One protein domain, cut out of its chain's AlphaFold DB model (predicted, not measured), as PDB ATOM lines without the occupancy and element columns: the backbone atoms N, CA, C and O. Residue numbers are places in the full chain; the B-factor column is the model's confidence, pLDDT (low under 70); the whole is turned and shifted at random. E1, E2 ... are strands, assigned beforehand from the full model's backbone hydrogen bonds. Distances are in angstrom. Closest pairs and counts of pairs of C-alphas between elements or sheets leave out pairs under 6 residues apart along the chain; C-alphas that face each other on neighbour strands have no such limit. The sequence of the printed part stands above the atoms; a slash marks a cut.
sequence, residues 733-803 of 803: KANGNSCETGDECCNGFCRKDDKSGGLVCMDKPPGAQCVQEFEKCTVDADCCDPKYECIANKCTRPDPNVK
ATOM      1  N   LYS A 733     207.396 240.906 213.895       81.00
ATOM      2  CA  LYS A 733     206.190 241.575 213.424       81.00
ATOM      3  C   LYS A 733     206.275 243.069 213.744       81.00
ATOM      4  O   LYS A 733     206.682 243.466 214.840       81.00
ATOM      5  N   ALA A 734     205.871 243.905 212.789       83.88
ATOM      6  CA  ALA A 734     205.783 245.352 212.982       83.88
ATOM      7  C   ALA A 734     204.614 245.728 213.914       83.88
ATOM      8  O   ALA A 734     203.675 244.943 214.077       83.88
ATOM      9  N   ASN A 735     204.645 246.938 214.483       88.38
ATOM     10  CA  ASN A 735     203.574 247.435 215.352       88.38
ATOM     11  C   ASN A 735     202.196 247.367 214.655       88.38
ATOM     12  O   ASN A 735     202.089 247.580 213.448       88.38
ATOM     13  N   GLY A 736     201.148 247.050 215.417       84.06
ATOM     14  CA  GLY A 736     199.772 246.857 214.942       84.06
ATOM     15  C   GLY A 736     199.436 245.444 214.441       84.06
ATOM     16  O   GLY A 736     198.259 245.124 214.305       84.06
ATOM     17  N   ASN A 737     200.425 244.573 214.205       85.00
ATOM     18  CA  ASN A 737     200.174 243.161 213.883       85.00
ATOM     19  C   ASN A 737     199.856 242.348 215.144       85.00
ATOM     20  O   ASN A 737     200.414 242.622 216.205       85.00
ATOM     21  N   SER A 738     199.029 241.308 215.024       84.19
ATOM     22  CA  SER A 738     198.694 240.424 216.146       84.19
ATOM     23  C   SER A 738     199.885 239.585 216.622       84.19
ATOM     24  O   SER A 738     200.680 239.072 215.826       84.19
ATOM     25  N   CYS A 739     199.996 239.406 217.935       73.81
ATOM     26  CA  CYS A 739     201.067 238.650 218.585       73.81
ATOM     27  C   CYS A 739     200.531 237.801 219.738       73.81
ATOM     28  O   CYS A 739     199.459 238.079 220.267       73.81
ATOM     29  N   GLU A 740     201.286 236.782 220.146       71.44
ATOM     30  CA  GLU A 740     201.053 236.129 221.441       71.44
ATOM     31  C   GLU A 740     201.913 236.735 222.554       71.44
ATOM     32  O   GLU A 740     201.468 236.844 223.694       71.44
ATOM     33  N   THR A 741     203.156 237.100 222.231       70.00
ATOM     34  CA  THR A 741     204.203 237.465 223.196       70.00
ATOM     35  C   THR A 741     205.200 238.470 222.595       70.00
ATOM     36  O   THR A 741     205.303 238.607 221.375       70.00
ATOM     37  N   GLY A 742     205.908 239.236 223.436       65.75
ATOM     38  CA  GLY A 742     206.698 240.404 222.999       65.75
ATOM     39  C   GLY A 742     207.963 240.095 222.192       65.75
ATOM     40  O   GLY A 742     208.528 240.978 221.555       65.75
ATOM     41  N   ASP A 743     208.438 238.856 222.200       66.12
ATOM     42  CA  ASP A 743     209.499 238.330 221.334       66.12
ATOM     43  C   ASP A 743     209.091 238.258 219.860       66.12
ATOM     44  O   ASP A 743     209.948 238.396 218.991       66.12
ATOM     45  N   GLU A 744     207.795 238.162 219.565       71.56
ATOM     46  CA  GLU A 744     207.286 238.212 218.191       71.56
ATOM     47  C   GLU A 744     207.330 239.621 217.590       71.56
ATOM     48  O   GLU A 744     207.103 239.778 216.394       71.56
ATOM     49  N   CYS A 745     207.594 240.653 218.391       77.44
ATOM     50  CA  CYS A 745     207.405 242.052 218.027       77.44
ATOM     51  C   CYS A 745     208.737 242.782 217.873       77.44
ATOM     52  O   CYS A 745     209.595 242.700 218.750       77.44
ATOM     53  N   CYS A 746     208.908 243.563 216.800       81.12
ATOM     54  CA  CYS A 746     210.196 244.212 216.512       81.12
ATOM     55  C   CYS A 746     210.659 245.182 217.609       81.12
ATOM     56  O   CYS A 746     211.857 245.293 217.864       81.12
ATOM     57  N   ASN A 747     209.719 245.841 218.293       81.81
ATOM     58  CA  ASN A 747     210.016 246.722 219.425       81.81
ATOM     59  C   ASN A 747     210.067 245.989 220.778       81.81
ATOM     60  O   ASN A 747     210.514 246.564 221.767       81.81
ATOM     61  N   GLY A 748     209.700 244.704 220.817       77.88
ATOM     62  CA  GLY A 748     209.866 243.839 221.983       77.88
ATOM     63  C   GLY A 748     208.664 243.722 222.923       77.88
ATOM     64  O   GLY A 748     208.813 243.062 223.954       77.88
ATOM     65  N   PHE A 749     207.516 244.330 222.591       83.12
ATOM     66  CA  PHE A 749     206.319 244.384 223.440       83.12
ATOM     67  C   PHE A 749     205.077 243.867 222.712       83.12
ATOM     68  O   PHE A 749     204.844 244.200 221.548       83.12
ATOM     69  N   CYS A 750     204.279 243.069 223.421       83.31
ATOM     70  CA  CYS A 750     203.027 242.494 222.934       83.31
ATOM     71  C   CYS A 750     201.935 242.765 223.967       83.31
ATOM     72  O   CYS A 750     202.042 242.385 225.139       83.31
ATOM     73  N   ARG A 751     200.915 243.513 223.557       84.75
ATOM     74  CA  ARG A 751     199.990 244.169 224.480       84.75
ATOM     75  C   ARG A 751     198.601 244.274 223.894       84.75
ATOM     76  O   ARG A 751     198.426 244.289 222.682       84.75
ATOM     77  N   LYS A 752     197.611 244.332 224.780       81.44
ATOM     78  CA  LYS A 752     196.216 244.478 224.390       81.44
ATOM     79  C   LYS A 752     196.021 245.848 223.746       81.44
ATOM     80  O   LYS A 752     196.316 246.855 224.380       81.44
ATOM     81  N   ASP A 753     195.538 245.869 222.511       79.56
ATOM     82  CA  ASP A 753     195.076 247.097 221.868       79.56
ATOM     83  C   ASP A 753     193.657 247.420 222.349       79.56
ATOM     84  O   ASP A 753     192.757 246.577 222.295       79.56
ATOM     85  N   ASP A 754     193.456 248.657 222.800       71.44
ATOM     86  CA  ASP A 754     192.189 249.132 223.362       71.44
ATOM     87  C   ASP A 754     191.030 249.113 222.348       71.44
ATOM     88  O   ASP A 754     189.866 249.136 222.746       71.44
ATOM     89  N   LYS A 755     191.323 249.066 221.038       69.00
ATOM     90  CA  LYS A 755     190.310 249.078 219.968       69.00
ATOM     91  C   LYS A 755     189.853 247.681 219.553       69.00
ATOM     92  O   LYS A 755     188.657 247.457 219.392       69.00
ATOM     93  N   SER A 756     190.786 246.755 219.346       66.12
ATOM     94  CA  SER A 756     190.500 245.376 218.922       66.12
ATOM     95  C   SER A 756     190.290 244.412 220.090       66.12
ATOM     96  O   SER A 756     189.708 243.345 219.906       66.12
ATOM     97  N   GLY A 757     190.783 244.748 221.286       70.00
ATOM     98  CA  GLY A 757     190.783 243.871 222.456       70.00
ATOM     99  C   GLY A 757     191.731 242.668 222.352       70.00
ATOM    100  O   GLY A 757     191.831 241.905 223.314       70.00
ATOM    101  N   GLY A 758     192.420 242.497 221.220       74.44
ATOM    102  CA  GLY A 758     193.433 241.470 220.991       74.44
ATOM    103  C   GLY A 758     194.839 241.953 221.343       74.44
ATOM    104  O   GLY A 758     195.078 243.148 221.518       74.44
ATOM    105  N   LEU A 759     195.781 241.015 221.445       81.75
ATOM    106  CA  LEU A 759     197.197 241.331 221.623       81.75
ATOM    107  C   LEU A 759     197.832 241.730 220.282       81.75
ATOM    108  O   LEU A 759     197.759 240.978 219.307       81.75
ATOM    109  N   VAL A 760     198.475 242.896 220.245       88.50
ATOM    110  CA  VAL A 760     199.227 243.409 219.095       88.50
ATOM    111  C   VAL A 760     200.634 243.843 219.492       88.50
ATOM    112  O   VAL A 760     200.910 244.203 220.639       88.50
ATOM    113  N   CYS A 761     201.531 243.820 218.514       86.81
ATOM    114  CA  CYS A 761     202.854 244.393 218.650       86.81
ATOM    115  C   CYS A 761     202.762 245.908 218.782       86.81
ATOM    116  O   CYS A 761     202.046 246.562 218.023       86.81
ATOM    117  N   MET A 762     203.513 246.471 219.718       85.88
ATOM    118  CA  MET A 762     203.609 247.914 219.903       85.88
ATOM    119  C   MET A 762     204.936 248.294 220.564       85.88
ATOM    120  O   MET A 762     205.773 247.440 220.866       85.88
ATOM    121  N   ASP A 763     205.136 249.590 220.769       88.12
ATOM    122  CA  ASP A 763     206.213 250.113 221.606       88.12
ATOM    123  C   ASP A 763     205.884 249.892 223.094       88.12
ATOM    124  O   ASP A 763     204.744 249.563 223.441       88.12
ATOM    125  N   LYS A 764     206.859 250.079 223.997       83.94
ATOM    126  CA  LYS A 764     206.609 249.973 225.447       83.94
ATOM    127  C   LYS A 764     205.462 250.925 225.829       83.94
ATOM    128  O   LYS A 764     205.604 252.126 225.591       83.94
ATOM    129  N   PRO A 765     204.356 250.446 226.436       76.38
ATOM    130  CA  PRO A 765     203.251 251.321 226.806       76.38
ATOM    131  C   PRO A 765     203.720 252.458 227.732       76.38
ATOM    132  O   PRO A 765     204.452 252.185 228.693       76.38
ATOM    133  N   PRO A 766     203.310 253.717 227.485       70.94
ATOM    134  CA  PRO A 766     203.639 254.832 228.365       70.94
ATOM    135  C   PRO A 766     203.219 254.538 229.812       70.94
ATOM    136  O   PRO A 766     202.085 254.144 230.069       70.94
ATOM    137  N   GLY A 767     204.146 254.703 230.759       66.19
ATOM    138  CA  GLY A 767     203.901 254.430 232.180       66.19
ATOM    139  C   GLY A 767     204.012 252.961 232.617       66.19
ATOM    140  O   GLY A 767     203.801 252.682 233.795       66.19
ATOM    141  N   ALA A 768     204.376 252.020 231.736       71.56
ATOM    142  CA  ALA A 768     204.623 250.629 232.132       71.56
ATOM    143  C   ALA A 768     205.822 250.513 233.099       71.56
ATOM    144  O   ALA A 768     206.983 250.627 232.690       71.56
ATOM    145  N   GLN A 769     205.526 250.270 234.382       78.31
ATOM    146  CA  GLN A 769     206.512 250.173 235.470       78.31
ATOM    147  C   GLN A 769     207.415 248.933 235.368       78.31
ATOM    148  O   GLN A 769     208.549 248.973 235.825       78.31
ATOM    149  N   CYS A 770     206.935 247.873 234.720       82.06
ATOM    150  CA  CYS A 770     207.639 246.616 234.478       82.06
ATOM    151  C   CYS A 770     207.272 246.063 233.085       82.06
ATOM    152  O   CYS A 770     206.416 246.623 232.385       82.06
ATOM    153  N   VAL A 771     207.922 244.976 232.668       82.75
ATOM    154  CA  VAL A 771     207.683 244.259 231.407       82.75
ATOM    155  C   VAL A 771     207.273 242.806 231.691       82.75
ATOM    156  O   VAL A 771     207.651 242.220 232.705       82.75
ATOM    157  N   GLN A 772     206.430 242.244 230.829       79.81
ATOM    158  CA  GLN A 772     205.781 240.942 231.037       79.81
ATOM    159  C   GLN A 772     206.635 239.778 230.505       79.81
ATOM    160  O   GLN A 772     207.687 239.996 229.898       79.81
ATOM    161  N   GLU A 773     206.183 238.534 230.709       72.12
ATOM    162  CA  GLU A 773     206.864 237.349 230.162       72.12
ATOM    163  C   GLU A 773     207.109 237.497 228.642       72.12
ATOM    164  O   GLU A 773     206.234 237.918 227.882       72.12
ATOM    165  N   PHE A 774     208.324 237.160 228.207       72.00
ATOM    166  CA  PHE A 774     208.851 237.269 226.841       72.00
ATOM    167  C   PHE A 774     208.926 238.689 226.254       72.00
ATOM    168  O   PHE A 774     209.236 238.868 225.070       72.00
ATOM    169  N   GLU A 775     208.721 239.732 227.053       80.44
ATOM    170  CA  GLU A 775     209.001 241.100 226.627       80.44
ATOM    171  C   GLU A 775     210.465 241.486 226.792       80.44
ATOM    172  O   GLU A 775     211.229 240.842 227.511       80.44
ATOM    173  N   LYS A 776     210.869 242.530 226.064       79.31
ATOM    174  CA  LYS A 776     212.235 243.049 226.107       79.31
ATOM    175  C   LYS A 776     212.537 243.696 227.463       79.31
ATOM    176  O   LYS A 776     211.906 244.685 227.826       79.31
ATOM    177  N   CYS A 777     213.560 243.178 228.129       81.12
ATOM    178  CA  CYS A 777     214.155 243.716 229.351       81.12
ATOM    179  C   CYS A 777     215.649 244.005 229.140       81.12
ATOM    180  O   CYS A 777     216.226 243.653 228.109       81.12
ATOM    181  N   THR A 778     216.257 244.640 230.135       82.88
ATOM    182  CA  THR A 778     217.699 244.901 230.247       82.88
ATOM    183  C   THR A 778     218.278 244.280 231.522       82.88
ATOM    184  O   THR A 778     219.427 243.848 231.516       82.88
ATOM    185  N   VAL A 779     217.492 244.229 232.605       81.75
ATOM    186  CA  VAL A 779     217.856 243.647 233.909       81.75
ATOM    187  C   VAL A 779     216.669 242.905 234.528       81.75
ATOM    188  O   VAL A 779     215.524 243.183 234.184       81.75
ATOM    189  N   ASP A 780     216.918 241.992 235.470       82.69
ATOM    190  CA  ASP A 780     215.871 241.172 236.114       82.69
ATOM    191  C   ASP A 780     214.781 242.027 236.782       82.69
ATOM    192  O   ASP A 780     213.595 241.720 236.710       82.69
ATOM    193  N   ALA A 781     215.176 243.169 237.356       85.31
ATOM    194  CA  ALA A 781     214.270 244.134 237.980       85.31
ATOM    195  C   ALA A 781     213.293 244.824 237.003       85.31
ATOM    196  O   ALA A 781     212.371 245.500 237.456       85.31
ATOM    197  N   ASP A 782     213.461 244.667 235.683       84.50
ATOM    198  CA  ASP A 782     212.455 245.107 234.709       84.50
ATOM    199  C   ASP A 782     211.217 244.190 234.709       84.50
ATOM    200  O   ASP A 782     210.163 244.604 234.225       84.50
ATOM    201  N   CYS A 783     211.320 242.948 235.194       80.81
ATOM    202  CA  CYS A 783     210.278 241.932 235.057       80.81
ATOM    203  C   CYS A 783     209.128 242.108 236.062       80.81
ATOM    204  O   CYS A 783     209.342 242.352 237.245       80.81
ATOM    205  N   CYS A 784     207.881 241.956 235.596       77.62
ATOM    206  CA  CYS A 784     206.694 242.131 236.444       77.62
ATOM    207  C   CYS A 784     206.507 241.033 237.507       77.62
ATOM    208  O   CYS A 784     205.981 241.323 238.580       77.62
ATOM    209  N   ASP A 785     206.903 239.787 237.223       72.94
ATOM    210  CA  ASP A 785     206.951 238.714 238.224       72.94
ATOM    211  C   ASP A 785     208.382 238.655 238.796       72.94
ATOM    212  O   ASP A 785     209.314 238.413 238.025       72.94
ATOM    213  N   PRO A 786     208.594 238.831 240.117       73.06
ATOM    214  CA  PRO A 786     209.918 238.730 240.738       73.06
ATOM    215  C   PRO A 786     210.518 237.311 240.693       73.06
ATOM    216  O   PRO A 786     211.639 237.106 241.148       73.06
ATOM    217  N   LYS A 787     209.784 236.315 240.176       71.00
ATOM    218  CA  LYS A 787     210.289 234.971 239.852       71.00
ATOM    219  C   LYS A 787     210.882 234.878 238.441       71.00
ATOM    220  O   LYS A 787     211.239 233.774 238.035       71.00
ATOM    221  N   TYR A 788     210.906 235.962 237.665       76.62
ATOM    222  CA  TYR A 788     211.498 236.004 236.326       76.62
ATOM    223  C   TYR A 788     212.854 236.713 236.337       76.62
ATOM    224  O   TYR A 788     213.070 237.669 237.074       76.62
ATOM    225  N   GLU A 789     213.737 236.251 235.461       79.12
ATOM    226  CA  GLU A 789     215.056 236.819 235.196       79.12
ATOM    227  C   GLU A 789     215.098 237.365 233.762       79.12
ATOM    228  O   GLU A 789     214.353 236.922 232.878       79.12
ATOM    229  N   CYS A 790     215.991 238.317 233.502       75.19
ATOM    230  CA  CYS A 790     216.196 238.919 232.191       75.19
ATOM    231  C   CYS A 790     217.177 238.100 231.336       75.19
ATOM    232  O   CYS A 790     218.235 238.562 230.894       75.19
ATOM    233  N   ILE A 791     216.816 236.847 231.074       64.38
ATOM    234  CA  ILE A 791     217.653 235.916 230.318       64.38
ATOM    235  C   ILE A 791     217.607 236.292 228.829       64.38
ATOM    236  O   ILE A 791     216.546 236.403 228.220       64.38
ATOM    237  N   ALA A 792     218.780 236.509 228.224       62.81
ATOM    238  CA  ALA A 792     218.926 236.895 226.814       62.81
ATOM    239  C   ALA A 792     218.115 238.151 226.394       62.81
ATOM    240  O   ALA A 792     217.655 238.249 225.256       62.81
ATOM    241  N   ASN A 793     218.004 239.150 227.284       73.50
ATOM    242  CA  ASN A 793     217.204 240.381 227.113       73.50
ATOM    243  C   ASN A 793     215.680 240.150 227.084       73.50
ATOM    244  O   ASN A 793     214.938 240.987 226.554       73.50
ATOM    245  N   LYS A 794     215.199 239.022 227.623       74.31
ATOM    246  CA  LYS A 794     213.777 238.680 227.718       74.31
ATOM    247  C   LYS A 794     213.398 238.262 229.135       74.31
ATOM    248  O   LYS A 794     214.055 237.408 229.715       74.31
ATOM    249  N   CYS A 795     212.315 238.830 229.670       72.69
ATOM    250  CA  CYS A 795     211.797 238.401 230.969       72.69
ATOM    251  C   CYS A 795     211.235 236.991 230.847       72.69
ATOM    252  O   CYS A 795     210.267 236.762 230.124       72.69
ATOM    253  N   THR A 796     211.842 236.031 231.527       70.19
ATOM    254  CA  THR A 796     211.390 234.644 231.499       70.19
ATOM    255  C   THR A 796     211.725 233.968 232.813       70.19
ATOM    256  O   THR A 796     212.587 234.419 233.566       70.19
ATOM    257  N   ARG A 797     211.030 232.879 233.118       70.31
ATOM    258  CA  ARG A 797     211.309 232.131 234.336       70.31
ATOM    259  C   ARG A 797     212.627 231.353 234.188       70.31
ATOM    260  O   ARG A 797     212.764 230.637 233.190       70.31
ATOM    261  N   PRO A 798     213.558 231.431 235.158       65.31
ATOM    262  CA  PRO A 798     214.717 230.550 235.192       65.31
ATOM    263  C   PRO A 798     214.280 229.083 235.321       65.31
ATOM    264  O   PRO A 798     213.150 228.774 235.716       65.31
ATOM    265  N   ASP A 799     215.181 228.169 234.962       57.28
ATOM    266  CA  ASP A 799     214.936 226.727 235.051       57.28
ATOM    267  C   ASP A 799     214.606 226.326 236.507       57.28
ATOM    268  O   ASP A 799     215.416 226.587 237.398       57.28
ATOM    269  N   PRO A 800     213.462 225.670 236.789       47.06
ATOM    270  CA  PRO A 800     213.114 225.217 238.138       47.06
ATOM    271  C   PRO A 800     214.087 224.189 238.745       47.06
ATOM    272  O   PRO A 800     213.961 223.887 239.932       47.06
ATOM    273  N   ASN A 801     215.041 223.648 237.977       43.09
ATOM    274  CA  ASN A 801     216.133 222.828 238.513       43.09
ATOM    275  C   ASN A 801     217.323 223.654 239.054       43.09
ATOM    276  O   ASN A 801     218.251 223.072 239.619       43.09
ATOM    277  N   VAL A 802     217.307 224.986 238.924       42.34
ATOM    278  CA  VAL A 802     218.279 225.883 239.568       42.34
ATOM    279  C   VAL A 802     217.967 225.990 241.063       42.34
ATOM    280  O   VAL A 802     216.886 226.423 241.466       42.34
ATOM    281  N   LYS A 803     218.948 225.605 241.881       29.64
ATOM    282  CA  LYS A 803     219.056 225.911 243.310       29.64
ATOM    283  C   LYS A 803     220.372 226.625 243.576       29.64
ATOM    284  O   LYS A 803     221.364 226.228 242.927       29.64
TER     285      LYS A 803
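What this domain is: This is residues 733 to 803 of the 803 residues of an uncharacterized protein of Myxococcales bacterium 68-20 (UniProt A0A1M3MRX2). With little regular structure, this is mostly loops in two small lobes set end to end, each built round one two-stranded hairpin: E1 and E2 in the first, E3 and E4 in the second. A long loop, residues 763 to 788, joins the hairpins. The printed part has 71 residues, 14 of them in four named strands, E1 to E4 in that order; the class is all strand, with no named helix. It is compact, with a radius of gyration of the C-alphas of 12.5 A, and spans 43 by 22 by 18 A.

How they stand to each other: E1, residues 749 to 752, and E2, residues 759 to 762, form an antiparallel hairpin at 135 degrees, with N 760 and O 751 2.8 A apart, within hydrogen-bond range. E3, residues 789 to 791, and E4, residues 794 to 796, form another at 129 degrees, with N 789 and O 796 2.9 A apart, within hydrogen-bond range. E2 and E3 are apart.

Where its parts are: E1 begins at C-alpha 749 (206.319, 244.384, 223.440) and is 10.1 A long; E2 is 9.3 A, E3 5.6 A. E4, 6.0 A, ends at C-alpha 796 (211.390, 234.644, 231.499).

The domain as a whole: The C-alphas farthest apart, of Lys 755 and Lys 803, are 43.7 A apart. The printed part has no cut. The link E2 to E3 is long, 26 residues. Mean pLDDT of the printed part is 74.8; 13 residues are under 70, among them 798 to 803.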